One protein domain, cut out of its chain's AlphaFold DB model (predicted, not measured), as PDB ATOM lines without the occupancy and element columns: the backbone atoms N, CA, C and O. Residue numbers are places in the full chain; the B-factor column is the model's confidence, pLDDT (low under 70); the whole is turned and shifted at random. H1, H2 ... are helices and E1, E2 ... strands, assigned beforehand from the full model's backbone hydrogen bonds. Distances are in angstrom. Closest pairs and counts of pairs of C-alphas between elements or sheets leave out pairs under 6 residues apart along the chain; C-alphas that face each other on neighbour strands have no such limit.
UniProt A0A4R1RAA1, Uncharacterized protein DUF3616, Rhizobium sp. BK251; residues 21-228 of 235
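What this domain is: This is residues 21 to 228 of the 235 residues of the protein "Uncharacterized protein DUF3616" of Rhizobium sp. BK251 (UniProt A0A4R1RAA1). Three antiparallel sheets form a stack of sheets, face to face in turn but only partly overlapping: the small sheet E5 E6 E7 is in the middle, between the four-stranded sheets E1 E2 E3 E4 and E8 E9 E10 E11. Strand E5 is packed between E1 and E8, and long loops run outside the strands. The printed part has 208 residues, with one short helix, H1, between E7 and E8 along the chain; each sheet is a meander, each strand the antiparallel neighbour of the one before, in chain order. The class is mostly strand, though under half of the residues are in named elements. The whole is compact, with a radius of gyration of the C-alphas of 17.6 A, and a rounded outline spanning 50 by 38 by 36 A.

How they stand to each other: The strongly twisted first sheet has E1, residues 34 to 43, E2, residues 46 to 53, E3, residues 58 to 64, and E4, residues 69 to 77; E1 and E4 are its edge strands. Within hydrogen-bond range are N 38 and O 50 at 3.0 A, N 49 and O 62 at 2.8 A, and N 63 and O 70 at 2.9 A. The sheet of E5, residues 87 to 93, E6, residues 96 to 101, and E7, residues 119 to 123, faces it, their best planes 20 degrees apart; the closest C-alphas of E1 and E5, Gly 36 and Ala 89, are 4.0 A apart. Here N 91 and O 98 are 2.9 A apart, and N 120 and O 99 2.8 A. The strongly twisted third sheet has E8, residues 171 to 177, E9, residues 180 to 191, E10, residues 200 to 208, and E11, residues 223 to 227. N 175 and O 182 are 2.9 A apart, N 183 and O 205 2.9 A, and N 204 and O 223 2.8 A. The closest C-alphas of E5 and E8, Ala 89 and Gly 173, are 5.0 A apart. H1, residues 154 to 157, only grazes this sheet with residues 155 to 156; it is too short for an O i to N i+4 pair.

Where its parts are: E1 begins at C-alpha 34, (-16.475, -50.535, -43.431), and is 22.2 A long, bending by 66 degrees at residue 40. E9 and E10 are each 26.6 A long. E11 ends at C-alpha 227, (-26.402, -63.808, -28.232).

The domain as a whole: The C-alphas of Pro 135 and Ala 196, the two farthest apart, are 60.2 A apart. The printed part has no cut. Long links join E6 to E7, E7 to H1, H1 to E8 and E10 to E11. pLDDT is under 70 at residues 27 to 32, 81 to 82 and 210 to 220.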
ATOM      1  N   VAL A  21     -16.567 -50.484 -58.228       92.50
ATOM      2  CA  VAL A  21     -16.250 -49.462 -59.232       92.50
ATOM      3  C   VAL A  21     -15.901 -48.146 -58.541       92.50
ATOM      4  O   VAL A  21     -16.755 -47.497 -57.933       92.50
ATOM      5  N   GLY A  22     -14.650 -47.715 -58.698       89.06
ATOM      6  CA  GLY A  22     -14.086 -46.553 -58.005       89.06
ATOM      7  C   GLY A  22     -13.203 -46.958 -56.826       89.06
ATOM      8  O   GLY A  22     -12.876 -48.130 -56.668       89.06
ATOM      9  N   ASP A  23     -12.802 -45.973 -56.029       85.19
ATOM     10  CA  ASP A  23     -11.989 -46.146 -54.825       85.19
ATOM     11  C   ASP A  23     -12.481 -45.149 -53.766       85.19
ATOM     12  O   ASP A  23     -13.017 -44.089 -54.107       85.19
ATOM     13  N   PHE A  24     -12.320 -45.501 -52.496       83.44
ATOM     14  CA  PHE A  24     -12.568 -44.607 -51.372       83.44
ATOM     15  C   PHE A  24     -11.446 -43.570 -51.202       83.44
ATOM     16  O   PHE A  24     -11.697 -42.534 -50.597       83.44
ATOM     17  N   ASP A  25     -10.254 -43.805 -51.778       77.00
ATOM     18  CA  ASP A  25      -9.126 -42.850 -51.840       77.00
ATOM     19  C   ASP A  25      -8.783 -42.204 -50.481       77.00
ATOM     20  O   ASP A  25      -8.669 -40.989 -50.346       77.00
ATOM     21  N   MET A  26      -8.680 -43.026 -49.435       72.38
ATOM     22  CA  MET A  26      -8.298 -42.573 -48.088       72.38
ATOM     23  C   MET A  26      -6.768 -42.747 -47.881       72.38
ATOM     24  O   MET A  26      -6.073 -43.259 -48.771       72.38
ATOM     25  N   ASP A  27      -6.197 -42.372 -46.728       63.91
ATOM     26  CA  ASP A  27      -4.743 -42.466 -46.449       63.91
ATOM     27  C   ASP A  27      -4.293 -43.887 -46.030       63.91
ATOM     28  O   ASP A  27      -5.000 -44.624 -45.346       63.91
ATOM     29  N   LYS A  28      -3.132 -44.353 -46.510       55.28
ATOM     30  CA  LYS A  28      -2.614 -45.732 -46.365       55.28
ATOM     31  C   LYS A  28      -2.348 -46.165 -44.922       55.28
ATOM     32  O   LYS A  28      -2.197 -47.361 -44.693       55.28
ATOM     33  N   LYS A  29      -2.209 -45.224 -43.986       54.03
ATOM     34  CA  LYS A  29      -1.996 -45.544 -42.564       54.03
ATOM     35  C   LYS A  29      -3.273 -45.975 -41.848       54.03
ATOM     36  O   LYS A  29      -3.164 -46.520 -40.759       54.03
ATOM     37  N   THR A  30      -4.417 -45.760 -42.481       54.28
ATOM     38  CA  THR A  30      -5.731 -46.047 -41.933       54.28
ATOM     39  C   THR A  30      -6.097 -47.509 -42.231       54.28
ATOM     40  O   THR A  30      -6.083 -47.899 -43.409       54.28
ATOM     41  N   ARG A  31      -6.391 -48.349 -41.229       55.81
ATOM     42  CA  ARG A  31      -7.192 -49.563 -41.467       55.81
ATOM     43  C   ARG A  31      -8.599 -49.070 -41.782       55.81
ATOM     44  O   ARG A  31      -9.098 -48.175 -41.132       55.81
ATOM     45  N   ARG A  32      -9.178 -49.549 -42.878       67.00
ATOM     46  CA  ARG A  32     -10.448 -49.022 -43.401       67.00
ATOM     47  C   ARG A  32     -11.429 -50.157 -43.501       67.00
ATOM     48  O   ARG A  32     -11.705 -50.662 -44.594       67.00
ATOM     49  N   SER A  33     -11.872 -50.623 -42.352       82.56
ATOM     50  CA  SER A  33     -13.006 -51.521 -42.315       82.56
ATOM     51  C   SER A  33     -14.251 -50.663 -42.494       82.56
ATOM     52  O   SER A  33     -14.415 -49.622 -41.867       82.56
ATOM     53  N   LEU A  34     -15.122 -51.068 -43.411       88.12
ATOM     54  CA  LEU A  34     -16.475 -50.535 -43.431       88.12
ATOM     55  C   LEU A  34     -17.185 -51.127 -42.214       88.12
ATOM     56  O   LEU A  34     -17.400 -52.341 -42.191       88.12
ATOM     57  N   SER A  35     -17.539 -50.287 -41.247       90.50
ATOM     58  CA  SER A  35     -18.208 -50.725 -40.016       90.50
ATOM     59  C   SER A  35     -19.715 -50.475 -40.043       90.50
ATOM     60  O   SER A  35     -20.484 -51.291 -39.548       90.50
ATOM     61  N   GLY A  36     -20.177 -49.426 -40.732       93.88
ATOM     62  CA  GLY A  36     -21.603 -49.094 -40.799       93.88
ATOM     63  C   GLY A  36     -22.131 -48.877 -42.216       93.88
ATOM     64  O   GLY A  36     -21.436 -48.337 -43.079       93.88
ATOM     65  N   VAL A  37     -23.392 -49.259 -42.452       96.06
ATOM     66  CA  VAL A  37     -24.101 -49.026 -43.721       96.06
ATOM     67  C   VAL A  37     -25.599 -48.788 -43.520       96.06
ATOM     68  O   VAL A  37     -26.259 -49.528 -42.798       96.06
ATOM     69  N   ALA A  38     -26.162 -47.808 -44.233       96.94
ATOM     70  CA  ALA A  38     -27.611 -47.628 -44.355       96.94
ATOM     71  C   ALA A  38     -28.008 -47.287 -45.792       96.94
ATOM     72  O   ALA A  38     -27.417 -46.393 -46.394       96.94
ATOM     73  N   CYS A  39     -29.035 -47.959 -46.322       96.50
ATOM     74  CA  CYS A  39     -29.490 -47.840 -47.713       96.50
ATOM     75  C   CYS A  39     -30.965 -47.396 -47.803       96.50
ATOM     76  O   CYS A  39     -31.828 -48.223 -48.107       96.50
ATOM     77  N   PRO A  40     -31.297 -46.124 -47.518       95.19
ATOM     78  CA  PRO A  40     -32.688 -45.695 -47.362       95.19
ATOM     79  C   PRO A  40     -33.474 -45.562 -48.670       95.19
ATOM     80  O   PRO A  40     -34.702 -45.506 -48.633       95.19
ATOM     81  N   VAL A  41     -32.803 -45.454 -49.822       96.69
ATOM     82  CA  VAL A  41     -33.455 -45.128 -51.101       96.69
ATOM     83  C   VAL A  41     -32.984 -46.069 -52.204       96.69
ATOM     84  O   VAL A  41     -31.802 -46.400 -52.291       96.69
ATOM     85  N   ILE A  42     -33.910 -46.457 -53.083       97.19
ATOM     86  CA  ILE A  42     -33.616 -47.146 -54.343       97.19
ATOM     87  C   ILE A  42     -33.825 -46.158 -55.493       97.19
ATOM     88  O   ILE A  42     -34.905 -45.585 -55.635       97.19
ATOM     89  N   VAL A  43     -32.802 -45.966 -56.326       96.38
ATOM     90  CA  VAL A  43     -32.831 -45.071 -57.491       96.38
ATOM     91  C   VAL A  43     -32.343 -45.839 -58.712       96.38
ATOM     92  O   VAL A  43     -31.199 -46.285 -58.737       96.38
ATOM     93  N   ASN A  44     -33.187 -45.957 -59.742       95.31
ATOM     94  CA  ASN A  44     -32.877 -46.707 -60.969       95.31
ATOM     95  C   ASN A  44     -32.341 -48.122 -60.670       95.31
ATOM     96  O   ASN A  44     -31.263 -48.482 -61.136       95.31
ATOM     97  N   ASP A  45     -33.063 -48.870 -59.830       94.94
ATOM     98  CA  ASP A  45     -32.726 -50.236 -59.393       94.94
ATOM     99  C   ASP A  45     -31.400 -50.376 -58.623       94.94
ATOM    100  O   ASP A  45     -30.892 -51.479 -58.446       94.94
ATOM    101  N   LYS A  46     -30.846 -49.264 -58.118       96.38
ATOM    102  CA  LYS A  46     -29.668 -49.267 -57.244       96.38
ATOM    103  C   LYS A  46     -30.028 -48.789 -55.849       96.38
ATOM    104  O   LYS A  46     -30.623 -47.721 -55.693       96.38
ATOM    105  N   HIS A  47     -29.605 -49.530 -54.835       97.00
ATOM    106  CA  HIS A  47     -29.632 -49.073 -53.453       97.00
ATOM    107  C   HIS A  47     -28.595 -47.969 -53.274       97.00
ATOM    108  O   HIS A  47     -27.409 -48.183 -53.521       97.00
ATOM    109  N   ILE A  48     -29.032 -46.786 -52.854       97.88
ATOM    110  CA  ILE A  48     -28.138 -45.688 -52.504       97.88
ATOM    111  C   ILE A  48     -27.907 -45.748 -51.006       97.88
ATOM    112  O   ILE A  48     -28.851 -45.626 -50.226       97.88
ATOM    113  N   CYS A  49     -26.651 -45.949 -50.627       97.88
ATOM    114  CA  CYS A  49     -26.261 -46.162 -49.249       97.88
ATOM    115  C   CYS A  49     -25.247 -45.128 -48.786       97.88
ATOM    116  O   CYS A  49     -24.420 -44.657 -49.572       97.88
ATOM    117  N   LEU A  50     -25.278 -44.828 -47.496       97.62
ATOM    118  CA  LEU A  50     -24.169 -44.225 -46.774       97.62
ATOM    119  C   LEU A  50     -23.366 -45.342 -46.105       97.62
ATOM    120  O   LEU A  50     -23.962 -46.245 -45.520       97.62
ATOM    121  N   VAL A  51     -22.041 -45.261 -46.186       95.62
ATOM    122  CA  VAL A  51     -21.109 -46.137 -45.470       95.62
ATOM    123  C   VAL A  51     -20.153 -45.311 -44.622       95.62
ATOM    124  O   VAL A  51     -19.726 -44.237 -45.058       95.62
ATOM    125  N   ALA A  52     -19.832 -45.813 -43.434       93.75
ATOM    126  CA  ALA A  52     -18.858 -45.232 -42.513       93.75
ATOM    127  C   ALA A  52     -17.752 -46.246 -42.196       93.75
ATOM    128  O   ALA A  52     -17.908 -47.445 -42.452       93.75
ATOM    129  N   PHE A  53     -16.633 -45.738 -41.690       89.81
ATOM    130  CA  PHE A  53     -15.394 -46.489 -41.533       89.81
ATOM    131  C   PHE A  53     -14.891 -46.421 -40.089       89.81
ATOM    132  O   PHE A  53     -15.017 -45.371 -39.460       89.81
ATOM    133  N   ASP A  54     -14.298 -47.525 -39.627       84.62
ATOM    134  CA  ASP A  54     -13.737 -47.695 -38.276       84.62
ATOM    135  C   ASP A  54     -12.643 -46.683 -37.933       84.62
ATOM    136  O   ASP A  54     -12.421 -46.394 -36.775       84.62
ATOM    137  N   GLU A  55     -11.958 -46.086 -38.903       79.81
ATOM    138  CA  GLU A  55     -10.912 -45.108 -38.603       79.81
ATOM    139  C   GLU A  55     -11.154 -43.752 -39.287       79.81
ATOM    140  O   GLU A  55     -11.541 -43.644 -40.457       79.81
ATOM    141  N   GLY A  56     -10.855 -42.681 -38.546       81.62
ATOM    142  CA  GLY A  56     -11.068 -41.294 -38.963       81.62
ATOM    143  C   GLY A  56     -12.492 -40.794 -38.703       81.62
ATOM    144  O   GLY A  56     -13.190 -41.279 -37.820       81.62
ATOM    145  N   ALA A  57     -12.908 -39.769 -39.447       86.00
ATOM    146  CA  ALA A  57     -14.226 -39.137 -39.327       86.00
ATOM    147  C   ALA A  57     -14.895 -38.984 -40.702       86.00
ATOM    148  O   ALA A  57     -15.549 -37.983 -40.988       86.00
ATOM    149  N   GLU A  58     -14.697 -39.955 -41.597       87.88
ATOM    150  CA  GLU A  58     -15.193 -39.884 -42.969       87.88
ATOM    151  C   GLU A  58     -16.303 -40.909 -43.237       87.88
ATOM    152  O   GLU A  58     -16.252 -42.051 -42.793       87.88
ATOM    153  N   ALA A  59     -17.283 -40.510 -44.043       92.88
ATOM    154  CA  ALA A  59     -18.247 -41.393 -44.682       92.88
ATOM    155  C   ALA A  59     -18.282 -41.182 -46.201       92.88
ATOM    156  O   ALA A  59     -17.849 -40.161 -46.753       92.88
ATOM    157  N   ARG A  60     -18.842 -42.163 -46.909       94.12
ATOM    158  CA  ARG A  60     -18.986 -42.151 -48.371       94.12
ATOM    159  C   ARG A  60     -20.371 -42.622 -48.765       94.12
ATOM    160  O   ARG A  60     -20.966 -43.457 -48.093       94.12
ATOM    161  N   THR A  61     -20.887 -42.114 -49.880       96.50
ATOM    162  CA  THR A  61     -22.038 -42.763 -50.510       96.50
ATOM    163  C   THR A  61     -21.574 -43.880 -51.429       96.50
ATOM    164  O   THR A  61     -20.545 -43.752 -52.095       96.50
ATOM    165  N   ILE A  62     -22.357 -44.950 -51.512       96.88
ATOM    166  CA  ILE A  62     -22.208 -45.996 -52.523       96.88
ATOM    167  C   ILE A  62     -23.552 -46.265 -53.197       96.88
ATOM    168  O   ILE A  62     -24.608 -46.048 -52.606       96.88
ATOM    169  N   ALA A  63     -23.511 -46.718 -54.445       97.25
ATOM    170  CA  ALA A  63     -24.675 -47.249 -55.148       97.25
ATOM    171  C   ALA A  63     -24.455 -48.742 -55.385       97.25
ATOM    172  O   ALA A  63     -23.470 -49.097 -56.030       97.25
ATOM    173  N   ILE A  64     -25.338 -49.590 -54.864       95.38
ATOM    174  CA  ILE A  64     -25.229 -51.052 -54.915       95.38
ATOM    175  C   ILE A  64     -26.347 -51.609 -55.794       95.38
ATOM    176  O   ILE A  64     -27.505 -51.222 -55.638       95.38
ATOM    177  N   ASP A  65     -26.007 -52.529 -56.685       93.19
ATOM    178  CA  ASP A  65     -26.965 -53.393 -57.372       93.19
ATOM    179  C   ASP A  65     -26.524 -54.862 -57.274       93.19
ATOM    180  O   ASP A  65     -25.647 -55.212 -56.483       93.19
ATOM    181  N   GLU A  66     -27.162 -55.747 -58.040       91.31
ATOM    182  CA  GLU A  66     -26.828 -57.172 -58.019       91.31
ATOM    183  C   GLU A  66     -25.450 -57.487 -58.625       91.31
ATOM    184  O   GLU A  66     -24.918 -58.569 -58.401       91.31
ATOM    185  N   GLY A  67     -24.872 -56.591 -59.425       92.88
ATOM    186  CA  GLY A  67     -23.643 -56.838 -60.175       92.88
ATOM    187  C   GLY A  67     -22.410 -56.150 -59.604       92.88
ATOM    188  O   GLY A  67     -21.312 -56.683 -59.749       92.88
ATOM    189  N   GLU A  68     -22.564 -54.990 -58.968       94.25
ATOM    190  CA  GLU A  68     -21.455 -54.172 -58.472       94.25
ATOM    191  C   GLU A  68     -21.872 -53.247 -57.320       94.25
ATOM    192  O   GLU A  68     -23.054 -53.007 -57.062       94.25
ATOM    193  N   TYR A  69     -20.878 -52.642 -56.667       94.12
ATOM    194  CA  TYR A  69     -21.100 -51.382 -55.967       94.12
ATOM    195  C   TYR A  69     -20.161 -50.293 -56.468       94.12
ATOM    196  O   TYR A  69     -18.973 -50.504 -56.716       94.12
ATOM    197  N   LYS A  70     -20.707 -49.086 -56.606       95.94
ATOM    198  CA  LYS A  70     -20.001 -47.916 -57.115       95.94
ATOM    199  C   LYS A  70     -19.791 -46.885 -56.022       95.94
ATOM    200  O   LYS A  70     -20.754 -46.432 -55.407       95.94
ATOM    201  N   VAL A  71     -18.544 -46.455 -55.849       94.81
ATOM    202  CA  VAL A  71     -18.162 -45.464 -54.840       94.81
ATOM    203  C   VAL A  71     -18.486 -44.041 -55.304       94.81
ATOM    204  O   VAL A  71     -18.178 -43.623 -56.427       94.81
ATOM    205  N   GLY A  72     -19.123 -43.277 -54.421       93.00
ATOM    206  CA  GLY A  72     -19.377 -41.854 -54.580       93.00
ATOM    207  C   GLY A  72     -18.094 -41.032 -54.437       93.00
ATOM    208  O   GLY A  72     -17.310 -41.207 -53.512       93.00
ATOM    209  N   LYS A  73     -17.893 -40.069 -55.342       87.25
ATOM    210  CA  LYS A  73     -16.649 -39.279 -55.405       87.25
ATOM    211  C   LYS A  73     -16.448 -38.296 -54.247       87.25
ATOM    212  O   LYS A  73     -15.340 -37.817 -54.049       87.25
ATOM    213  N   LYS A  74     -17.519 -37.904 -53.550       88.12
ATOM    214  CA  LYS A  74     -17.469 -36.851 -52.525       88.12
ATOM    215  C   LYS A  74     -17.332 -37.476 -51.143       88.12
ATOM    216  O   LYS A  74     -18.180 -38.289 -50.785       88.12
ATOM    217  N   SER A  75     -16.321 -37.053 -50.388       88.56
ATOM    218  CA  SER A  75     -16.205 -37.380 -48.967       88.56
ATOM    219  C   SER A  75     -17.294 -36.671 -48.183       88.56
ATOM    220  O   SER A  75     -17.797 -35.599 -48.557       88.56
ATOM    221  N   ILE A  76     -17.691 -37.304 -47.094       91.56
ATOM    222  CA  ILE A  76     -18.584 -36.744 -46.100       91.56
ATOM    223  C   ILE A  76     -17.765 -36.678 -44.830       91.56
ATOM    224  O   ILE A  76     -17.417 -37.706 -44.271       91.56
ATOM    225  N   ASP A  77     -17.436 -35.461 -44.440       89.31
ATOM    226  CA  ASP A  77     -16.770 -35.191 -43.182       89.31
ATOM    227  C   ASP A  77     -17.813 -35.208 -42.056       89.31
ATOM    228  O   ASP A  77     -18.839 -34.518 -42.137       89.31
ATOM    229  N   LEU A  78     -17.571 -36.058 -41.064       88.88
ATOM    230  CA  LEU A  78     -18.414 -36.286 -39.899       88.88
ATOM    231  C   LEU A  78     -17.903 -35.528 -38.669       88.88
ATOM    232  O   LEU A  78     -18.545 -35.582 -37.622       88.88
ATOM    233  N   GLY A  79     -16.781 -34.810 -38.733       80.81
ATOM    234  CA  GLY A  79     -16.218 -34.207 -37.534       80.81
ATOM    235  C   GLY A  79     -15.079 -33.223 -37.748       80.81
ATOM    236  O   GLY A  79     -14.798 -32.789 -38.852       80.81
ATOM    237  N   PRO A  80     -14.448 -32.788 -36.657       71.19
ATOM    238  CA  PRO A  80     -13.175 -32.091 -36.731       71.19
ATOM    239  C   PRO A  80     -12.088 -32.997 -37.333       71.19
ATOM    240  O   PRO A  80     -11.969 -34.157 -36.936       71.19
ATOM    241  N   ASP A  81     -11.262 -32.440 -38.226       64.06
ATOM    242  CA  ASP A  81     -10.160 -33.139 -38.912       64.06
ATOM    243  C   ASP A  81      -9.105 -33.749 -37.956       64.06
ATOM    244  O   ASP A  81      -8.288 -34.569 -38.377       64.06
ATOM    245  N   ASP A  82      -9.075 -33.337 -36.684       68.56
ATOM    246  CA  ASP A  82      -8.112 -33.767 -35.665       68.56
ATOM    247  C   ASP A  82      -8.654 -34.832 -34.698       68.56
ATOM    248  O   ASP A  82      -7.945 -35.232 -33.773       68.56
ATOM    249  N   THR A  83      -9.880 -35.321 -34.919       76.06
ATOM    250  CA  THR A  83     -10.514 -36.338 -34.068       76.06
ATOM    251  C   THR A  83     -10.831 -37.620 -34.827       76.06
ATOM    252  O   THR A  83     -11.207 -37.606 -35.997       76.06
ATOM    253  N   GLU A  84     -10.688 -38.748 -34.139       85.19
ATOM    254  CA  GLU A  84     -11.080 -40.066 -34.630       85.19
ATOM    255  C   GLU A  84     -12.494 -40.357 -34.135       85.19
ATOM    256  O   GLU A  84     -12.730 -40.419 -32.930       85.19
ATOM    257  N   MET A  85     -13.444 -40.464 -35.066       88.50
ATOM    258  CA  MET A  85     -14.827 -40.783 -34.722       88.50
ATOM    259  C   MET A  85     -15.006 -42.263 -34.408       88.50
ATOM    260  O   MET A  85     -15.945 -42.591 -33.695       88.50
ATOM    261  N   ASP A  86     -14.133 -43.131 -34.924       88.81
ATOM    262  CA  ASP A  86     -14.238 -44.579 -34.727       88.81
ATOM    263  C   ASP A  86     -15.648 -45.071 -35.088       88.81
ATOM    264  O   ASP A  86     -16.432 -45.479 -34.233       88.81
ATOM    265  N   ALA A  87     -16.066 -44.798 -36.330       91.94
ATOM    266  CA  ALA A  87     -17.476 -44.848 -36.699       91.94
ATOM    267  C   ALA A  87     -17.943 -46.292 -36.887       91.94
ATOM    268  O   ALA A  87     -17.688 -46.895 -37.926       91.94
ATOM    269  N   GLU A  88     -18.712 -46.803 -35.928       92.25
ATOM    270  CA  GLU A  88     -19.100 -48.215 -35.899       92.25
ATOM    271  C   GLU A  88     -20.459 -48.512 -36.521       92.25
ATOM    272  O   GLU A  88     -20.726 -49.633 -36.947       92.25
ATOM    273  N   ALA A  89     -21.348 -47.520 -36.626       93.88
ATOM    274  CA  ALA A  89     -22.672 -47.786 -37.169       93.88
ATOM    275  C   ALA A  89     -23.293 -46.606 -37.912       93.88
ATOM    276  O   ALA A  89     -23.067 -45.432 -37.609       93.88
ATOM    277  N   VAL A  90     -24.126 -46.951 -38.897       96.38
ATOM    278  CA  VAL A  90     -24.902 -46.010 -39.704       96.38
ATOM    279  C   VAL A  90     -26.356 -46.459 -39.734       96.38
ATOM    280  O   VAL A  90     -26.639 -47.613 -40.041       96.38
ATOM    281  N   ALA A  91     -27.277 -45.530 -39.499       95.81
ATOM    282  CA  ALA A  91     -28.706 -45.722 -39.715       95.81
ATOM    283  C   ALA A  91     -29.296 -44.582 -40.556       95.81
ATOM    284  O   ALA A  91     -28.672 -43.541 -40.781       95.81
ATOM    285  N   ALA A  92     -30.522 -44.784 -41.028       94.31
ATOM    286  CA  ALA A  92     -31.302 -43.758 -41.699       94.31
ATOM    287  C   ALA A  92     -32.764 -43.846 -41.260       94.31
ATOM    288  O   ALA A  92     -33.322 -44.940 -41.197       94.31
ATOM    289  N   ASP A  93     -33.377 -42.696 -40.988       90.50
ATOM    290  CA  ASP A  93     -34.808 -42.576 -40.697       90.50
ATOM    291  C   ASP A  93     -35.344 -41.244 -41.235       90.50
ATOM    292  O   ASP A  93     -34.682 -40.200 -41.173       90.50
ATOM    293  N   GLY A  94     -36.549 -41.280 -41.803       89.44
ATOM    294  CA  GLY A  94     -37.167 -40.135 -42.470       89.44
ATOM    295  C   GLY A  94     -36.321 -39.567 -43.618       89.44
ATOM    296  O   GLY A  94     -36.308 -40.114 -44.718       89.44
ATOM    297  N   SER A  95     -35.657 -38.436 -43.368       92.94
ATOM    298  CA  SER A  95     -34.785 -37.737 -44.331       92.94
ATOM    299  C   SER A  95     -33.388 -37.477 -43.761       92.94
ATOM    300  O   SER A  95     -32.713 -36.531 -44.176       92.94
ATOM    301  N   PHE A  96     -32.970 -38.265 -42.770       93.88
ATOM    302  CA  PHE A  96     -31.704 -38.088 -42.070       93.88
ATOM    303  C   PHE A  96     -30.886 -39.372 -42.045       93.88
ATOM    304  O   PHE A  96     -31.418 -40.459 -41.826       93.88
ATOM    305  N   TYR A  97     -29.584 -39.214 -42.255       96.19
ATOM    306  CA  TYR A  97     -28.595 -40.212 -41.880       96.19
ATOM    307  C   TYR A  97     -28.114 -39.941 -40.465       96.19
ATOM    308  O   TYR A  97     -28.079 -38.786 -40.027       96.19
ATOM    309  N   TYR A  98     -27.702 -41.012 -39.804       94.31
ATOM    310  CA  TYR A  98     -27.163 -41.025 -38.457       94.31
ATOM    311  C   TYR A  98     -25.910 -41.884 -38.455       94.31
ATOM    312  O   TYR A  98     -25.955 -43.014 -38.940       94.31
ATOM    313  N   VAL A  99     -24.812 -41.352 -37.936       94.81
ATOM    314  CA  VAL A  99     -23.548 -42.076 -37.789       94.81
ATOM    315  C   VAL A  99     -23.111 -41.963 -36.342       94.81
ATOM    316  O   VAL A  99     -23.101 -40.858 -35.805       94.81
ATOM    317  N   THR A 100     -22.772 -43.079 -35.712       93.62
ATOM    318  CA  THR A 100     -22.283 -43.106 -34.329       93.62
ATOM    319  C   THR A 100     -20.866 -43.646 -34.283       93.62
ATOM    320  O   THR A 100     -20.525 -44.529 -35.071       93.62
ATOM    321  N   GLY A 101     -20.060 -43.094 -33.378       93.00
ATOM    322  CA  GLY A 101     -18.791 -43.704 -32.991       93.00
ATOM    323  C   GLY A 101     -18.992 -44.949 -32.124       93.00
ATOM    324  O   GLY A 101     -20.138 -45.316 -31.832       93.00
ATOM    325  N   SER A 102     -17.890 -45.561 -31.697       90.88
ATOM    326  CA  SER A 102     -17.867 -46.719 -30.793       90.88
ATOM    327  C   SER A 102     -18.337 -46.391 -29.372       90.88
ATOM    328  O   SER A 102     -18.933 -47.242 -28.723       90.88
ATOM    329  N   HIS A 103     -18.161 -45.150 -28.903       91.50
ATOM    330  CA  HIS A 103     -18.433 -44.717 -27.517       91.50
ATOM    331  C   HIS A 103     -17.546 -45.357 -26.430       91.50
ATOM    332  O   HIS A 103     -17.818 -45.169 -25.241       91.50
ATOM    333  N   ALA A 104     -16.467 -46.040 -26.820       89.19
ATOM    334  CA  ALA A 104     -15.449 -46.536 -25.903       89.19
ATOM    335  C   ALA A 104     -14.217 -45.624 -25.869       89.19
ATOM    336  O   ALA A 104     -13.774 -45.082 -26.886       89.19
ATOM    337  N   ASP A 105     -13.584 -45.558 -24.700       90.69
ATOM    338  CA  ASP A 105     -12.222 -45.040 -24.615       90.69
ATOM    339  C   ASP A 105     -11.232 -45.996 -25.291       90.69
ATOM    340  O   ASP A 105     -11.485 -47.197 -25.461       90.69
ATOM    341  N   LYS A 106     -10.071 -45.461 -25.681       87.75
ATOM    342  CA  LYS A 106      -9.056 -46.217 -26.426       87.75
ATOM    343  C   LYS A 106      -8.627 -47.452 -25.655       87.75
ATOM    344  O   LYS A 106      -8.601 -47.474 -24.437       87.75
ATOM    345  N   ARG A 107      -8.238 -48.506 -26.368       83.00
ATOM    346  CA  ARG A 107      -7.898 -49.774 -25.715       83.00
ATOM    347  C   ARG A 107      -6.550 -49.765 -24.983       83.00
ATOM    348  O   ARG A 107      -6.423 -50.423 -23.956       83.00
ATOM    349  N   ASP A 108      -5.535 -49.104 -25.540       81.88
ATOM    350  CA  ASP A 108      -4.173 -49.104 -24.990       81.88
ATOM    351  C   ASP A 108      -3.390 -47.837 -25.396       81.88
ATOM    352  O   ASP A 108      -3.040 -47.692 -26.574       81.88
ATOM    353  N   PRO A 109      -3.083 -46.932 -24.452       85.69
ATOM    354  CA  PRO A 109      -3.620 -46.885 -23.086       85.69
ATOM    355  C   PRO A 109      -5.135 -46.591 -23.077       85.69
ATOM    356  O   PRO A 109      -5.667 -46.112 -24.077       85.69
ATOM    357  N   CYS A 110      -5.805 -46.878 -21.951       89.44
ATOM    358  CA  CYS A 110      -7.215 -46.549 -21.674       89.44
ATOM    359  C   CYS A 110      -7.433 -45.023 -21.605       89.44
ATOM    360  O   CYS A 110      -7.653 -44.455 -20.539       89.44
ATOM    361  N   GLU A 111      -7.217 -44.344 -22.730       91.12
ATOM    362  CA  GLU A 111      -7.248 -42.893 -22.878       91.12
ATOM    363  C   GLU A 111      -8.575 -42.427 -23.472       91.12
ATOM    364  O   GLU A 111      -9.123 -43.054 -24.381       91.12
ATOM    365  N   GLU A 112      -9.026 -41.270 -22.990       90.06
ATOM    366  CA  GLU A 112     -10.274 -40.632 -23.394       90.06
ATOM    367  C   GLU A 112     -10.358 -40.447 -24.917       90.06
ATOM    368  O   GLU A 112      -9.466 -39.849 -25.534       90.06
ATOM    369  N   ASN A 113     -11.455 -40.910 -25.527       87.69
ATOM    370  CA  ASN A 113     -11.713 -40.727 -26.957       87.69
ATOM    371  C   ASN A 113     -13.009 -39.957 -27.240       87.69
ATOM    372  O   ASN A 113     -13.945 -40.467 -27.856       87.69
ATOM    373  N   ASN A 114     -13.026 -38.674 -26.882       88.44
ATOM    374  CA  ASN A 114     -14.172 -37.787 -27.125       88.44
ATOM    375  C   ASN A 114     -14.649 -37.731 -28.587       88.44
ATOM    376  O   ASN A 114     -15.816 -37.429 -28.833       88.44
ATOM    377  N   GLY A 115     -13.773 -38.017 -29.558       88.06
ATOM    378  CA  GLY A 115     -14.153 -38.109 -30.969       88.06
ATOM    379  C   GLY A 115     -15.164 -39.226 -31.239       88.06
ATOM    380  O   GLY A 115     -16.088 -39.024 -32.029       88.06
ATOM    381  N   SER A 116     -15.042 -40.350 -30.528       89.88
ATOM    382  CA  SER A 116     -15.929 -41.510 -30.656       89.88
ATOM    383  C   SER A 116     -17.240 -41.398 -29.882       89.88
ATOM    384  O   SER A 116     -18.204 -42.095 -30.187       89.88
ATOM    385  N   HIS A 117     -17.328 -40.470 -28.927       89.81
ATOM    386  CA  HIS A 117     -18.505 -40.263 -28.077       89.81
ATOM    387  C   HIS A 117     -19.571 -39.397 -28.777       89.81
ATOM    388  O   HIS A 117     -20.141 -38.469 -28.196       89.81
ATOM    389  N   ARG A 118     -19.799 -39.630 -30.075       89.88
ATOM    390  CA  ARG A 118     -20.602 -38.757 -30.943       89.88
ATOM    391  C   ARG A 118     -21.647 -39.545 -31.720       89.88
ATOM    392  O   ARG A 118     -21.410 -40.662 -32.170       89.88
ATOM    393  N   LEU A 119     -22.797 -38.907 -31.920       90.69
ATOM    394  CA  LEU A 119     -23.805 -39.275 -32.909       90.69
ATOM    395  C   LEU A 119     -23.992 -38.061 -33.811       90.69
ATOM    396  O   LEU A 119     -24.378 -36.985 -33.349       90.69
ATOM    397  N   VAL A 120     -23.713 -38.238 -35.092       92.38
ATOM    398  CA  VAL A 120     -23.805 -37.191 -36.100       92.38
ATOM    399  C   VAL A 120     -25.026 -37.465 -36.959       92.38
ATOM    400  O   VAL A 120     -25.124 -38.503 -37.615       92.38
ATOM    401  N   ARG A 121     -25.956 -36.515 -36.979       92.81
ATOM    402  CA  ARG A 121     -27.152 -36.525 -37.818       92.81
ATOM    403  C   ARG A 121     -27.012 -35.486 -38.918       92.81
ATOM    404  O   ARG A 121     -26.640 -34.350 -38.647       92.81
ATOM    405  N   PHE A 122     -27.377 -35.826 -40.150       94.69
ATOM    406  CA  PHE A 122     -27.442 -34.851 -41.243       94.69
ATOM    407  C   PHE A 122     -28.476 -35.231 -42.299       94.69
ATOM    408  O   PHE A 122     -28.814 -36.401 -42.480       94.69
ATOM    409  N   ALA A 123     -28.998 -34.228 -43.005       96.38
ATOM    410  CA  ALA A 123     -30.068 -34.446 -43.971       96.38
ATOM    411  C   ALA A 123     -29.569 -35.091 -45.273       96.38
ATOM    412  O   ALA A 123     -28.506 -34.743 -45.797       96.38
ATOM    413  N   TYR A 124     -30.404 -35.946 -45.858       97.19
ATOM    414  CA  TYR A 124     -30.278 -36.414 -47.235       97.19
ATOM    415  C   TYR A 124     -31.532 -36.086 -48.046       97.19
ATOM    416  O   TYR A 124     -32.583 -35.757 -47.504       97.19
ATOM    417  N   ASP A 125     -31.397 -36.127 -49.368       97.19
ATOM    418  CA  ASP A 125     -32.507 -35.969 -50.300       97.19
ATOM    419  C   ASP A 125     -33.225 -37.315 -50.496       97.19
ATOM    420  O   ASP A 125     -32.628 -38.221 -51.082       97.19
ATOM    421  N   PRO A 126     -34.493 -37.472 -50.073       95.81
ATOM    422  CA  PRO A 126     -35.220 -38.735 -50.212       95.81
ATOM    423  C   PRO A 126     -35.409 -39.207 -51.654       95.81
ATOM    424  O   PRO A 126     -35.640 -40.391 -51.875       95.81
ATOM    425  N   ALA A 127     -35.303 -38.314 -52.643       96.50
ATOM    426  CA  ALA A 127     -35.408 -38.693 -54.049       96.50
ATOM    427  C   ALA A 127     -34.116 -39.318 -54.595       96.50
ATOM    428  O   ALA A 127     -34.161 -40.068 -55.568       96.50
ATOM    429  N   THR A 128     -32.962 -38.997 -54.002       96.44
ATOM    430  CA  THR A 128     -31.650 -39.415 -54.523       96.44
ATOM    431  C   THR A 128     -30.821 -40.232 -53.538       96.44
ATOM    432  O   THR A 128     -29.840 -40.842 -53.948       96.44
ATOM    433  N   GLY A 129     -31.171 -40.229 -52.251       95.88
ATOM    434  CA  GLY A 129     -30.383 -40.815 -51.163       95.88
ATOM    435  C   GLY A 129     -29.084 -40.059 -50.852       95.88
ATOM    436  O   GLY A 129     -28.304 -40.509 -50.014       95.88
ATOM    437  N   LEU A 130     -28.814 -38.927 -51.516       96.81
ATOM    438  CA  LEU A 130     -27.553 -38.195 -51.378       96.81
ATOM    439  C   LEU A 130     -27.614 -37.154 -50.246       96.81
ATOM    440  O   LEU A 130     -28.635 -36.479 -50.099       96.81
ATOM    441  N   PRO A 131     -26.517 -36.946 -49.488       96.94
ATOM    442  CA  PRO A 131     -26.455 -35.914 -48.458       96.94
ATOM    443  C   PRO A 131     -26.730 -34.516 -49.017       96.94
ATOM    444  O   PRO A 131     -26.113 -34.086 -50.001       96.94
ATOM    445  N   LEU A 132     -27.613 -33.777 -48.349       96.88
ATOM    446  CA  LEU A 132     -27.899 -32.387 -48.672       96.88
ATOM    447  C   LEU A 132     -26.762 -31.490 -48.188       96.88
ATOM    448  O   LEU A 132     -26.208 -31.663 -47.101       96.88
ATOM    449  N   ARG A 133     -26.424 -30.486 -48.999       95.06
ATOM    450  CA  ARG A 133     -25.344 -29.539 -48.705       95.06
ATOM    451  C   ARG A 133     -25.815 -28.101 -48.834       95.06
ATOM    452  O   ARG A 133     -26.651 -27.770 -49.673       95.06
ATOM    453  N   LYS A 134     -25.253 -27.239 -47.993       94.75
ATOM    454  CA  LYS A 134     -25.381 -25.782 -48.074       94.75
ATOM    455  C   LYS A 134     -24.561 -25.254 -49.269       94.75
ATOM    456  O   LYS A 134     -23.672 -25.959 -49.752       94.75
ATOM    457  N   PRO A 135     -24.778 -24.004 -49.730       95.12
ATOM    458  CA  PRO A 135     -24.011 -23.423 -50.842       95.12
ATOM    459  C   PRO A 135     -22.487 -23.411 -50.637       95.12
ATOM    460  O   PRO A 135     -21.737 -23.449 -51.605       95.12
ATOM    461  N   ASN A 136     -22.023 -23.401 -49.382       90.50
ATOM    462  CA  ASN A 136     -20.602 -23.483 -49.024       90.50
ATOM    463  C   ASN A 136     -20.037 -24.920 -49.025       90.50
ATOM    464  O   ASN A 136     -18.919 -25.132 -48.571       90.50
ATOM    465  N   GLY A 137     -20.813 -25.912 -49.470       89.88
ATOM    466  CA  GLY A 137     -20.405 -27.314 -49.555       89.88
ATOM    467  C   GLY A 137     -20.528 -28.118 -48.257       89.88
ATOM    468  O   GLY A 137     -20.454 -29.347 -48.319       89.88
ATOM    469  N   LYS A 138     -20.769 -27.478 -47.104       90.50
ATOM    470  CA  LYS A 138     -20.975 -28.175 -45.821       90.50
ATOM    471  C   LYS A 138     -22.314 -28.910 -45.789       90.50
ATOM    472  O   LYS A 138     -23.247 -28.522 -46.494       90.50
ATOM    473  N   LEU A 139     -22.418 -29.942 -44.950       93.56
ATOM    474  CA  LEU A 139     -23.666 -30.675 -44.736       93.56
ATOM    475  C   LEU A 139     -24.792 -29.748 -44.256       93.56
ATOM    476  O   LEU A 139     -24.576 -28.746 -43.560       93.56
ATOM    477  N   LYS A 140     -26.009 -30.060 -44.698       94.56
ATOM    478  CA  LYS A 140     -27.231 -29.361 -44.305       94.56
ATOM    479  C   LYS A 140     -27.861 -30.056 -43.091       94.56
ATOM    480  O   LYS A 140     -27.812 -31.278 -42.999       94.56
ATOM    481  N   ASP A 141     -28.463 -29.255 -42.210       91.12
ATOM    482  CA  ASP A 141     -29.222 -29.707 -41.036       91.12
ATOM    483  C   ASP A 141     -28.431 -30.704 -40.174       91.12
ATOM    484  O   ASP A 141     -28.940 -31.751 -39.787       91.12
ATOM    485  N   ILE A 142     -27.153 -30.372 -39.948       90.69
ATOM    486  CA  ILE A 142     -26.256 -31.156 -39.104       90.69
ATOM    487  C   ILE A 142     -26.596 -30.939 -37.631       90.69
ATOM    488  O   ILE A 142     -26.697 -29.797 -37.175       90.69
ATOM    489  N   GLU A 143     -26.735 -32.040 -36.909       88.19
ATOM    490  CA  GLU A 143     -26.730 -32.103 -35.455       88.19
ATOM    491  C   GLU A 143     -25.641 -33.080 -35.031       88.19
ATOM    492  O   GLU A 143     -25.399 -34.085 -35.696       88.19
ATOM    493  N   ASP A 144     -24.953 -32.739 -33.955       87.19
ATOM    494  CA  ASP A 144     -23.783 -33.455 -33.478       87.19
ATOM    495  C   ASP A 144     -23.768 -33.397 -31.957       87.19
ATOM    496  O   ASP A 144     -23.976 -32.334 -31.364       87.19
ATOM    497  N   GLY A 145     -23.551 -34.554 -31.351       74.69
ATOM    498  CA  GLY A 145     -23.622 -34.756 -29.917       74.69
ATOM    499  C   GLY A 145     -24.807 -35.630 -29.535       74.69
ATOM    500  O   GLY A 145     -25.936 -35.453 -29.996       74.69
ATOM    501  N   PHE A 146     -24.526 -36.589 -28.663       74.38
ATOM    502  CA  PHE A 146     -25.505 -37.495 -28.089       74.38
ATOM    503  C   PHE A 146     -24.968 -37.959 -26.754       74.38
ATOM    504  O   PHE A 146     -23.921 -38.592 -26.671       74.38
ATOM    505  N   ASP A 147     -25.654 -37.544 -25.703       77.62
ATOM    506  CA  ASP A 147     -25.223 -37.804 -24.343       77.62
ATOM    507  C   ASP A 147     -25.893 -39.084 -23.852       77.62
ATOM    508  O   ASP A 147     -27.022 -39.055 -23.353       77.62
ATOM    509  N   LEU A 148     -25.189 -40.206 -24.020       79.62
ATOM    510  CA  LEU A 148     -25.662 -41.521 -23.591       79.62
ATOM    511  C   LEU A 148     -26.007 -41.559 -22.099       79.62
ATOM    512  O   LEU A 148     -26.919 -42.276 -21.694       79.62
ATOM    513  N   THR A 149     -25.355 -40.740 -21.268       79.44
ATOM    514  CA  THR A 149     -25.605 -40.732 -19.818       79.44
ATOM    515  C   THR A 149     -27.035 -40.320 -19.460       79.44
ATOM    516  O   THR A 149     -27.512 -40.625 -18.367       79.44
ATOM    517  N   LYS A 150     -27.746 -39.658 -20.383       78.88
ATOM    518  CA  LYS A 150     -29.141 -39.241 -20.197       78.88
ATOM    519  C   LYS A 150     -30.164 -40.327 -20.504       78.88
ATOM    520  O   LYS A 150     -31.315 -40.155 -20.118       78.88
ATOM    521  N   ILE A 151     -29.760 -41.389 -21.200       77.69
ATOM    522  CA  ILE A 151     -30.668 -42.436 -21.695       77.69
ATOM    523  C   ILE A 151     -30.348 -43.824 -21.179       77.69
ATOM    524  O   ILE A 151     -31.237 -44.660 -21.105       77.69
ATOM    525  N   LEU A 152     -29.092 -44.088 -20.834       82.75
ATOM    526  CA  LEU A 152     -28.709 -45.394 -20.333       82.75
ATOM    527  C   LEU A 152     -29.337 -45.649 -18.960       82.75
ATOM    528  O   LEU A 152     -29.561 -44.719 -18.182       82.75
ATOM    529  N   SER A 153     -29.583 -46.920 -18.650       80.00
ATOM    530  CA  SER A 153     -29.898 -47.348 -17.289       80.00
ATOM    531  C   SER A 153     -28.706 -47.101 -16.362       80.00
ATOM    532  O   SER A 153     -27.566 -46.968 -16.814       80.00
ATOM    533  N   ASP A 154     -28.952 -47.043 -15.053       80.94
ATOM    534  CA  ASP A 154     -27.896 -46.768 -14.071       80.94
ATOM    535  C   ASP A 154     -26.740 -47.782 -14.150       80.94
ATOM    536  O   ASP A 154     -25.581 -47.371 -14.116       80.94
ATOM    537  N   ASP A 155     -27.036 -49.065 -14.386       79.31
ATOM    538  CA  ASP A 155     -26.022 -50.119 -14.537       79.31
ATOM    539  C   ASP A 155     -25.090 -49.877 -15.743       79.31
ATOM    540  O   ASP A 155     -23.888 -50.136 -15.683       79.31
ATOM    541  N   LEU A 156     -25.617 -49.327 -16.844       85.62
ATOM    542  CA  LEU A 156     -24.827 -49.026 -18.042       85.62
ATOM    543  C   LEU A 156     -24.099 -47.682 -17.950       85.62
ATOM    544  O   LEU A 156     -23.050 -47.519 -18.572       85.62
ATOM    545  N   LYS A 157     -24.594 -46.723 -17.157       87.94
ATOM    546  CA  LYS A 157     -23.914 -45.430 -16.953       87.94
ATOM    547  C   LYS A 157     -22.527 -45.600 -16.349       87.94
ATOM    548  O   LYS A 157     -21.628 -44.842 -16.695       87.94
ATOM    549  N   GLU A 158     -22.335 -46.599 -15.490       87.88
ATOM    550  CA  GLU A 158     -21.016 -46.901 -14.930       87.88
ATOM    551  C   GLU A 158     -20.016 -47.396 -15.981       87.88
ATOM    552  O   GLU A 158     -18.817 -47.390 -15.717       87.88
ATOM    553  N   SER A 159     -20.485 -47.822 -17.156       90.19
ATOM    554  CA  SER A 159     -19.658 -48.323 -18.260       90.19
ATOM    555  C   SER A 159     -19.276 -47.228 -19.268       90.19
ATOM    556  O   SER A 159     -18.453 -47.456 -20.149       90.19
ATOM    557  N   VAL A 160     -19.865 -46.034 -19.160       89.62
ATOM    558  CA  VAL A 160     -19.586 -44.906 -20.059       89.62
ATOM    559  C   VAL A 160     -18.176 -44.355 -19.802       89.62
ATOM    560  O   VAL A 160     -17.759 -44.255 -18.648       89.62
ATOM    561  N   TRP A 161     -17.461 -43.974 -20.871       86.88
ATOM    562  CA  TRP A 161     -16.083 -43.441 -20.819       86.88
ATOM    563  C   TRP A 161     -15.098 -44.403 -20.148       86.88
ATOM    564  O   TRP A 161     -14.306 -44.041 -19.277       86.88
ATOM    565  N   LYS A 162     -15.217 -45.676 -20.511       89.75
ATOM    566  CA  LYS A 162     -14.272 -46.720 -20.142       89.75
ATOM    567  C   LYS A 162     -13.863 -47.459 -21.396       89.75
ATOM    568  O   LYS A 162     -14.655 -47.625 -22.324       89.75
ATOM    569  N   CYS A 163     -12.636 -47.949 -21.413       89.94
ATOM    570  CA  CYS A 163     -12.233 -48.916 -22.416       89.94
ATOM    571  C   CYS A 163     -12.888 -50.273 -22.120       89.94
ATOM    572  O   CYS A 163     -13.178 -50.620 -20.970       89.94
ATOM    573  N   LEU A 164     -13.087 -51.079 -23.163       86.81
ATOM    574  CA  LEU A 164     -13.725 -52.397 -23.065       86.81
ATOM    575  C   LEU A 164     -13.115 -53.312 -21.995       86.81
ATOM    576  O   LEU A 164     -13.837 -54.020 -21.299       86.81
ATOM    577  N   ASP A 165     -11.784 -53.317 -21.874       85.44
ATOM    578  CA  ASP A 165     -11.068 -54.201 -20.946       85.44
ATOM    579  C   ASP A 165     -11.253 -53.764 -19.464       85.44
ATOM    580  O   ASP A 165     -10.925 -54.527 -18.557       85.44
ATOM    581  N   GLU A 166     -11.842 -52.585 -19.211       88.88
ATOM    582  CA  GLU A 166     -12.200 -52.056 -17.881       88.88
ATOM    583  C   GLU A 166     -13.722 -51.992 -17.639       88.88
ATOM    584  O   GLU A 166     -14.196 -51.315 -16.722       88.88
ATOM    585  N   GLY A 167     -14.502 -52.724 -18.440       88.00
ATOM    586  CA  GLY A 167     -15.961 -52.768 -18.325       88.00
ATOM    587  C   GLY A 167     -16.674 -51.637 -19.065       88.00
ATOM    588  O   GLY A 167     -17.807 -51.320 -18.725       88.00
ATOM    589  N   GLY A 168     -16.016 -51.016 -20.047       90.88
ATOM    590  CA  GLY A 168     -16.680 -50.157 -21.023       90.88
ATOM    591  C   GLY A 168     -17.475 -50.932 -22.073       90.88
ATOM    592  O   GLY A 168     -17.504 -52.168 -22.076       90.88
ATOM    593  N   PHE A 169     -18.089 -50.204 -23.002       91.06
ATOM    594  CA  PHE A 169     -18.826 -50.784 -24.122       91.06
ATOM    595  C   PHE A 169     -18.483 -50.127 -25.452       91.06
ATOM    596  O   PHE A 169     -18.243 -48.928 -25.499       91.06
ATOM    597  N   ASP A 170     -18.572 -50.923 -26.519       91.31
ATOM    598  CA  ASP A 170     -18.667 -50.424 -27.889       91.31
ATOM    599  C   ASP A 170     -20.132 -50.493 -28.326       91.31
ATOM    600  O   ASP A 170     -20.824 -51.495 -28.088       91.31
ATOM    601  N   ILE A 171     -20.585 -49.467 -29.033       92.25
ATOM    602  CA  ILE A 171     -21.705 -49.578 -29.957       92.25
ATOM    603  C   ILE A 171     -21.185 -50.266 -31.219       92.25
ATOM    604  O   ILE A 171     -20.298 -49.748 -31.876       92.25
ATOM    605  N   GLU A 172     -21.774 -51.402 -31.590       90.25
ATOM    606  CA  GLU A 172     -21.377 -52.182 -32.784       90.25
ATOM    607  C   GLU A 172     -22.489 -52.213 -33.850       90.25
ATOM    608  O   GLU A 172     -22.407 -52.893 -34.873       90.25
ATOM    609  N   GLY A 173     -23.600 -51.521 -33.598       91.56
ATOM    610  CA  GLY A 173     -24.719 -51.488 -34.524       91.56
ATOM    611  C   GLY A 173     -25.814 -50.536 -34.087       91.56
ATOM    612  O   GLY A 173     -26.102 -50.389 -32.900       91.56
ATOM    613  N   VAL A 174     -26.468 -49.925 -35.072       92.62
ATOM    614  CA  VAL A 174     -27.669 -49.123 -34.863       92.62
ATOM    615  C   VAL A 174     -28.718 -49.483 -35.905       92.62
ATOM    616  O   VAL A 174     -28.430 -49.580 -37.097       92.62
ATOM    617  N   ALA A 175     -29.951 -49.680 -35.457       90.44
ATOM    618  CA  ALA A 175     -31.116 -49.740 -36.324       90.44
ATOM    619  C   ALA A 175     -32.034 -48.561 -36.014       90.44
ATOM    620  O   ALA A 175     -32.112 -48.119 -34.871       90.44
ATOM    621  N   ALA A 176     -32.740 -48.065 -37.025       88.12
ATOM    622  CA  ALA A 176     -33.774 -47.058 -36.847       88.12
ATOM    623  C   ALA A 176     -35.102 -47.589 -37.384       88.12
ATOM    624  O   ALA A 176     -35.165 -48.108 -38.501       88.12
ATOM    625  N   TYR A 177     -36.159 -47.478 -36.587       83.44
ATOM    626  CA  TYR A 177     -37.490 -47.936 -36.960       83.44
ATOM    627  C   TYR A 177     -38.562 -47.144 -36.215       83.44
ATOM    628  O   TYR A 177     -38.480 -46.969 -35.006       83.44
ATOM    629  N   TYR A 178     -39.567 -46.645 -36.942       81.44
ATOM    630  CA  TYR A 178     -40.665 -45.838 -36.391       81.44
ATOM    631  C   TYR A 178     -40.226 -44.733 -35.412       81.44
ATOM    632  O   TYR A 178     -40.890 -44.501 -34.410       81.44
ATOM    633  N   ARG A 179     -39.160 -43.994 -35.750       79.56
ATOM    634  CA  ARG A 179     -38.580 -42.914 -34.928       79.56
ATOM    635  C   ARG A 179     -37.887 -43.348 -33.631       79.56
ATOM    636  O   ARG A 179     -37.522 -42.479 -32.845       79.56
ATOM    637  N   HIS A 180     -37.616 -44.637 -33.470       84.06
ATOM    638  CA  HIS A 180     -36.759 -45.168 -32.416       84.06
ATOM    639  C   HIS A 180     -35.442 -45.669 -33.006       84.06
ATOM    640  O   HIS A 180     -35.414 -46.278 -34.080       84.06
ATOM    641  N   PHE A 181     -34.355 -45.408 -32.294       87.44
ATOM    642  CA  PHE A 181     -33.084 -46.083 -32.456       87.44
ATOM    643  C   PHE A 181     -33.001 -47.297 -31.557       87.44
ATOM    644  O   PHE A 181     -33.490 -47.271 -30.435       87.44
ATOM    645  N   TYR A 182     -32.289 -48.303 -32.045       90.31
ATOM    646  CA  TYR A 182     -31.912 -49.505 -31.323       90.31
ATOM    647  C   TYR A 182     -30.404 -49.648 -31.444       90.31
ATOM    648  O   TYR A 182     -29.903 -49.935 -32.535       90.31
ATOM    649  N   PHE A 183     -29.685 -49.420 -30.352       91.19
ATOM    650  CA  PHE A 183     -28.228 -49.486 -30.320       91.19
ATOM    651  C   PHE A 183     -27.785 -50.803 -29.704       91.19
ATOM    652  O   PHE A 183     -28.076 -51.075 -28.542       91.19
ATOM    653  N   GLY A 184     -27.093 -51.623 -30.490       92.12
ATOM    654  CA  GLY A 184     -26.533 -52.886 -30.029       92.12
ATOM    655  C   GLY A 184     -25.183 -52.668 -29.364       92.12
ATOM    656  O   GLY A 184     -24.267 -52.132 -29.992       92.12
ATOM    657  N   LEU A 185     -25.062 -53.120 -28.117       91.50
ATOM    658  CA  LEU A 185     -23.817 -53.044 -27.367       91.50
ATOM    659  C   LEU A 185     -23.021 -54.347 -27.449       91.50
ATOM    660  O   LEU A 185     -23.567 -55.453 -27.379       91.50
ATOM    661  N   ARG A 186     -21.699 -54.210 -27.541       88.69
ATOM    662  CA  ARG A 186     -20.749 -55.328 -27.469       88.69
ATOM    663  C   ARG A 186     -20.512 -55.863 -26.061       88.69
ATOM    664  O   ARG A 186     -20.125 -57.023 -25.884       88.69
ATOM    665  N   GLY A 187     -20.681 -54.983 -25.090       86.94
ATOM    666  CA  GLY A 187     -20.480 -55.183 -23.667       86.94
ATOM    667  C   GLY A 187     -21.216 -54.073 -22.901       86.94
ATOM    668  O   GLY A 187     -21.751 -53.179 -23.547       86.94
ATOM    669  N   PRO A 188     -21.291 -54.126 -21.566       87.12
ATOM    670  CA  PRO A 188     -21.186 -55.359 -20.787       87.12
ATOM    671  C   PRO A 188     -22.223 -56.407 -21.246       87.12
ATOM    672  O   PRO A 188     -23.102 -56.119 -22.056       87.12
ATOM    673  N   THR A 189     -22.109 -57.653 -20.780       86.62
ATOM    674  CA  THR A 189     -23.128 -58.688 -21.031       86.62
ATOM    675  C   THR A 189     -23.520 -59.430 -19.772       86.62
ATOM    676  O   THR A 189     -22.679 -59.735 -18.928       86.62
ATOM    677  N   GLU A 190     -24.789 -59.817 -19.707       85.81
ATOM    678  CA  GLU A 190     -25.341 -60.565 -18.584       85.81
ATOM    679  C   GLU A 190     -25.292 -62.081 -18.836       85.81
ATOM    680  O   GLU A 190     -25.427 -62.537 -19.981       85.81
ATOM    681  N   PRO A 191     -25.099 -62.907 -17.794       85.75
ATOM    682  CA  PRO A 191     -25.305 -64.345 -17.889       85.75
ATOM    683  C   PRO A 191     -26.756 -64.684 -18.250       85.75
ATOM    684  O   PRO A 191     -27.704 -64.119 -17.712       85.75
ATOM    685  N   ASP A 192     -26.943 -65.668 -19.126       86.62
ATOM    686  CA  ASP A 192     -28.274 -66.164 -19.468       86.62
ATOM    687  C   ASP A 192     -28.656 -67.380 -18.611       86.62
ATOM    688  O   ASP A 192     -28.411 -68.530 -18.982       86.62
ATOM    689  N   GLU A 193     -29.291 -67.136 -17.460       85.38
ATOM    690  CA  GLU A 193     -29.663 -68.194 -16.502       85.38
ATOM    691  C   GLU A 193     -30.699 -69.200 -17.043       85.38
ATOM    692  O   GLU A 193     -30.946 -70.244 -16.436       85.38
ATOM    693  N   THR A 194     -31.322 -68.916 -18.192       82.25
ATOM    694  CA  THR A 194     -32.379 -69.763 -18.766       82.25
ATOM    695  C   THR A 194     -31.849 -70.930 -19.603       82.25
ATOM    696  O   THR A 194     -32.634 -71.767 -20.057       82.25
ATOM    697  N   VAL A 195     -30.530 -71.019 -19.807       74.94
ATOM    698  CA  VAL A 195     -29.873 -72.085 -20.584       74.94
ATOM    699  C   VAL A 195     -28.762 -72.722 -19.777       74.94
ATOM    700  O   VAL A 195     -27.991 -72.050 -19.103       74.94
ATOM    701  N   ALA A 196     -28.614 -74.035 -19.916       72.06
ATOM    702  CA  ALA A 196     -27.403 -74.701 -19.467       72.06
ATOM    703  C   ALA A 196     -26.239 -74.325 -20.402       72.06
ATOM    704  O   ALA A 196     -26.281 -74.663 -21.585       72.06
ATOM    705  N   GLY A 197     -25.205 -73.654 -19.884       73.88
ATOM    706  CA  GLY A 197     -23.992 -73.323 -20.641       73.88
ATOM    707  C   GLY A 197     -23.489 -71.899 -20.411       73.88
ATOM    708  O   GLY A 197     -23.740 -71.301 -19.372       73.88
ATOM    709  N   ASP A 198     -22.755 -71.376 -21.391       75.12
ATOM    710  CA  ASP A 198     -22.115 -70.054 -21.423       75.12
ATOM    711  C   ASP A 198     -22.950 -69.006 -22.185       75.12
ATOM    712  O   ASP A 198     -22.403 -68.085 -22.792       75.12
ATOM    713  N   GLY A 199     -24.279 -69.154 -22.169       80.19
ATOM    714  CA  GLY A 199     -25.194 -68.214 -22.813       80.19
ATOM    715  C   GLY A 199     -25.029 -66.795 -22.267       80.19
ATOM    716  O   GLY A 199     -24.855 -66.601 -21.060       80.19
ATOM    717  N   ARG A 200     -25.083 -65.805 -23.163       86.19
ATOM    718  CA  ARG A 200     -24.969 -64.385 -22.824       86.19
ATOM    719  C   ARG A 200     -26.158 -63.597 -23.349       86.19
ATOM    720  O   ARG A 200     -26.714 -63.897 -24.409       86.19
ATOM    721  N   LEU A 201     -26.506 -62.569 -22.595       86.25
ATOM    722  CA  LEU A 201     -27.483 -61.557 -22.941       86.25
ATOM    723  C   LEU A 201     -26.732 -60.251 -23.219       86.25
ATOM    724  O   LEU A 201     -25.994 -59.765 -22.364       86.25
ATOM    725  N   ALA A 202     -26.887 -59.715 -24.426       88.12
ATOM    726  CA  ALA A 202     -26.339 -58.420 -24.811       88.12
ATOM    727  C   ALA A 202     -27.408 -57.338 -24.681       88.12
ATOM    728  O   ALA A 202     -28.592 -57.599 -24.912       88.12
ATOM    729  N   TYR A 203     -26.980 -56.129 -24.333       89.00
ATOM    730  CA  TYR A 203     -27.873 -54.989 -24.201       89.00
ATOM    731  C   TYR A 203     -28.189 -54.367 -25.557       89.00
ATOM    732  O   TYR A 203     -27.316 -54.190 -26.412       89.00
ATOM    733  N   VAL A 204     -29.452 -53.987 -25.707       88.81
ATOM    734  CA  VAL A 204     -29.915 -53.035 -26.705       88.81
ATOM    735  C   VAL A 204     -30.579 -51.894 -25.957       88.81
ATOM    736  O   VAL A 204     -31.526 -52.131 -25.209       88.81
ATOM    737  N   PHE A 205     -30.087 -50.672 -26.138       87.56
ATOM    738  CA  PHE A 205     -30.758 -49.491 -25.600       87.56
ATOM    739  C   PHE A 205     -31.513 -48.753 -26.702       87.56
ATOM    740  O   PHE A 205     -31.119 -48.774 -27.875       87.56
ATOM    741  N   GLU A 206     -32.605 -48.108 -26.306       86.56
ATOM    742  CA  GLU A 206     -33.481 -47.375 -27.208       86.56
ATOM    743  C   GLU A 206     -33.337 -45.865 -27.012       86.56
ATOM    744  O   GLU A 206     -33.073 -45.381 -25.912       86.56
ATOM    745  N   ALA A 207     -33.502 -45.103 -28.092       80.06
ATOM    746  CA  ALA A 207     -33.562 -43.646 -28.022       80.06
ATOM    747  C   ALA A 207     -34.421 -43.071 -29.147       80.06
ATOM    748  O   ALA A 207     -34.459 -43.613 -30.247       80.06
ATOM    749  N   ASP A 208     -35.062 -41.930 -28.918       79.12
ATOM    750  CA  ASP A 208     -35.776 -41.211 -29.975       79.12
ATOM    751  C   ASP A 208     -34.820 -40.689 -31.067       79.12
ATOM    752  O   ASP A 208     -33.723 -40.194 -30.793       79.12
ATOM    753  N   THR A 209     -35.276 -40.678 -32.326       71.75
ATOM    754  CA  THR A 209     -34.468 -40.207 -33.473       71.75
ATOM    755  C   THR A 209     -34.256 -38.690 -33.537       71.75
ATOM    756  O   THR A 209     -33.588 -38.177 -34.446       71.75
ATOM    757  N   SER A 210     -34.803 -37.953 -32.568       68.50
ATOM    758  CA  SER A 210     -34.555 -36.529 -32.354       68.50
ATOM    759  C   SER A 210     -33.794 -36.341 -31.038       68.50
ATOM    760  O   SER A 210     -34.429 -36.275 -29.985       68.50
ATOM    761  N   PRO A 211     -32.453 -36.196 -31.078       59.12
ATOM    762  CA  PRO A 211     -31.629 -36.051 -29.872       59.12
ATOM    763  C   PRO A 211     -32.068 -34.901 -28.953       59.12
ATOM    764  O   PRO A 211     -31.906 -34.970 -27.741       59.12
ATOM    765  N   ALA A 212     -32.672 -33.850 -29.518       59.06
ATOM    766  CA  ALA A 212     -33.192 -32.702 -28.773       59.06
ATOM    767  C   ALA A 212     -34.459 -32.992 -27.944       59.06
ATOM    768  O   ALA A 212     -34.825 -32.173 -27.103       59.06
ATOM    769  N   LEU A 213     -35.152 -34.103 -28.206       56.00
ATOM    770  CA  LEU A 213     -36.373 -34.506 -27.500       56.00
ATOM    771  C   LEU A 213     -36.114 -35.572 -26.434       56.00
ATOM    772  O   LEU A 213     -37.042 -35.965 -25.736       56.00
ATOM    773  N   VAL A 214     -34.872 -36.028 -26.313       61.66
ATOM    774  CA  VAL A 214     -34.473 -37.030 -25.335       61.66
ATOM    775  C   VAL A 214     -34.366 -36.387 -23.953       61.66
ATOM    776  O   VAL A 214     -33.627 -35.417 -23.753       61.66
ATOM    777  N   SER A 215     -35.079 -36.950 -22.987       62.03
ATOM    778  CA  SER A 215     -35.023 -36.598 -21.576       62.03
ATOM    779  C   SER A 215     -35.028 -37.860 -20.704       62.03
ATOM    780  O   SER A 215     -35.426 -38.935 -21.147       62.03
ATOM    781  N   PRO A 216     -34.615 -37.763 -19.429       64.69
ATOM    782  CA  PRO A 216     -34.682 -38.909 -18.527       64.69
ATOM    783  C   PRO A 216     -36.102 -39.470 -18.350       64.69
ATOM    784  O   PRO A 216     -36.256 -40.618 -17.954       64.69
ATOM    785  N   GLU A 217     -37.146 -38.675 -18.618       64.75
ATOM    786  CA  GLU A 217     -38.538 -39.110 -18.465       64.75
ATOM    787  C   GLU A 217     -39.116 -39.861 -19.677       64.75
ATOM    788  O   GLU A 217     -40.202 -40.428 -19.559       64.75
ATOM    789  N   ASN A 218     -38.417 -39.877 -20.817       64.75
ATOM    790  CA  ASN A 218     -38.780 -40.676 -21.993       64.75
ATOM    791  C   ASN A 218     -37.678 -41.652 -22.434       64.75
ATOM    792  O   ASN A 218     -37.765 -42.208 -23.527       64.75
ATOM    793  N   ALA A 219     -36.666 -41.869 -21.591       66.00
ATOM    794  CA  ALA A 219     -35.710 -42.950 -21.775       66.00
ATOM    795  C   ALA A 219     -36.393 -44.290 -21.462       66.00
ATOM    796  O   ALA A 219     -37.009 -44.448 -20.405       66.00
ATOM    797  N   GLU A 220     -36.303 -45.239 -22.390       69.94
ATOM    798  CA  GLU A 220     -36.757 -46.609 -22.159       69.94
ATOM    799  C   GLU A 220     -35.611 -47.448 -21.591       69.94
ATOM    800  O   GLU A 220     -34.448 -47.268 -21.962       69.94
ATOM    801  N   ASP A 221     -35.942 -48.372 -20.687       74.62
ATOM    802  CA  ASP A 221     -34.954 -49.301 -20.147       74.62
ATOM    803  C   ASP A 221     -34.384 -50.168 -21.279       74.62
ATOM    804  O   ASP A 221     -35.142 -50.660 -22.125       74.62
ATOM    805  N   PRO A 222     -33.062 -50.413 -21.298       79.06
ATOM    806  CA  PRO A 222     -32.475 -51.288 -22.293       79.06
ATOM    807  C   PRO A 222     -33.048 -52.699 -22.152       79.06
ATOM    808  O   PRO A 222     -33.235 -53.214 -21.045       79.06
ATOM    809  N   PHE A 223     -33.282 -53.358 -23.281       84.12
ATOM    810  CA  PHE A 223     -33.697 -54.752 -23.298       84.12
ATOM    811  C   PHE A 223     -32.539 -55.667 -23.679       84.12
ATOM    812  O   PHE A 223     -31.552 -55.278 -24.303       84.12
ATOM    813  N   LEU A 224     -32.675 -56.927 -23.284       84.38
ATOM    814  CA  LEU A 224     -31.648 -57.936 -23.467       84.38
ATOM    815  C   LEU A 224     -31.981 -58.833 -24.654       84.38
ATOM    816  O   LEU A 224     -33.070 -59.409 -24.738       84.38
ATOM    817  N   ILE A 225     -31.012 -59.004 -25.547       84.94
ATOM    818  CA  ILE A 225     -31.076 -59.986 -26.624       84.94
ATOM    819  C   ILE A 225     -30.125 -61.135 -26.336       84.94
ATOM    820  O   ILE A 225     -28.980 -60.961 -25.925       84.94
ATOM    821  N   ARG A 226     -30.601 -62.350 -26.589       84.19
ATOM    822  CA  ARG A 226     -29.771 -63.543 -26.481       84.19
ATOM    823  C   ARG A 226     -28.772 -63.580 -27.622       84.19
ATOM    824  O   ARG A 226     -29.166 -63.580 -28.788       84.19
ATOM    825  N   VAL A 227     -27.499 -63.694 -27.275       78.88
ATOM    826  CA  VAL A 227     -26.402 -63.808 -28.232       78.88
ATOM    827  C   VAL A 227     -25.647 -65.111 -28.007       78.88
ATOM    828  O   VAL A 227     -25.582 -65.644 -26.898       78.88
ATOM    829  N   ALA A 228     -25.097 -65.666 -29.086       70.50
ATOM    830  CA  ALA A 228     -24.172 -66.783 -28.959       70.50
ATOM    831  C   ALA A 228     -22.868 -66.282 -28.326       70.50
ATOM    832  O   ALA A 228     -22.388 -65.198 -28.666       70.50
TER     833      ALA A 228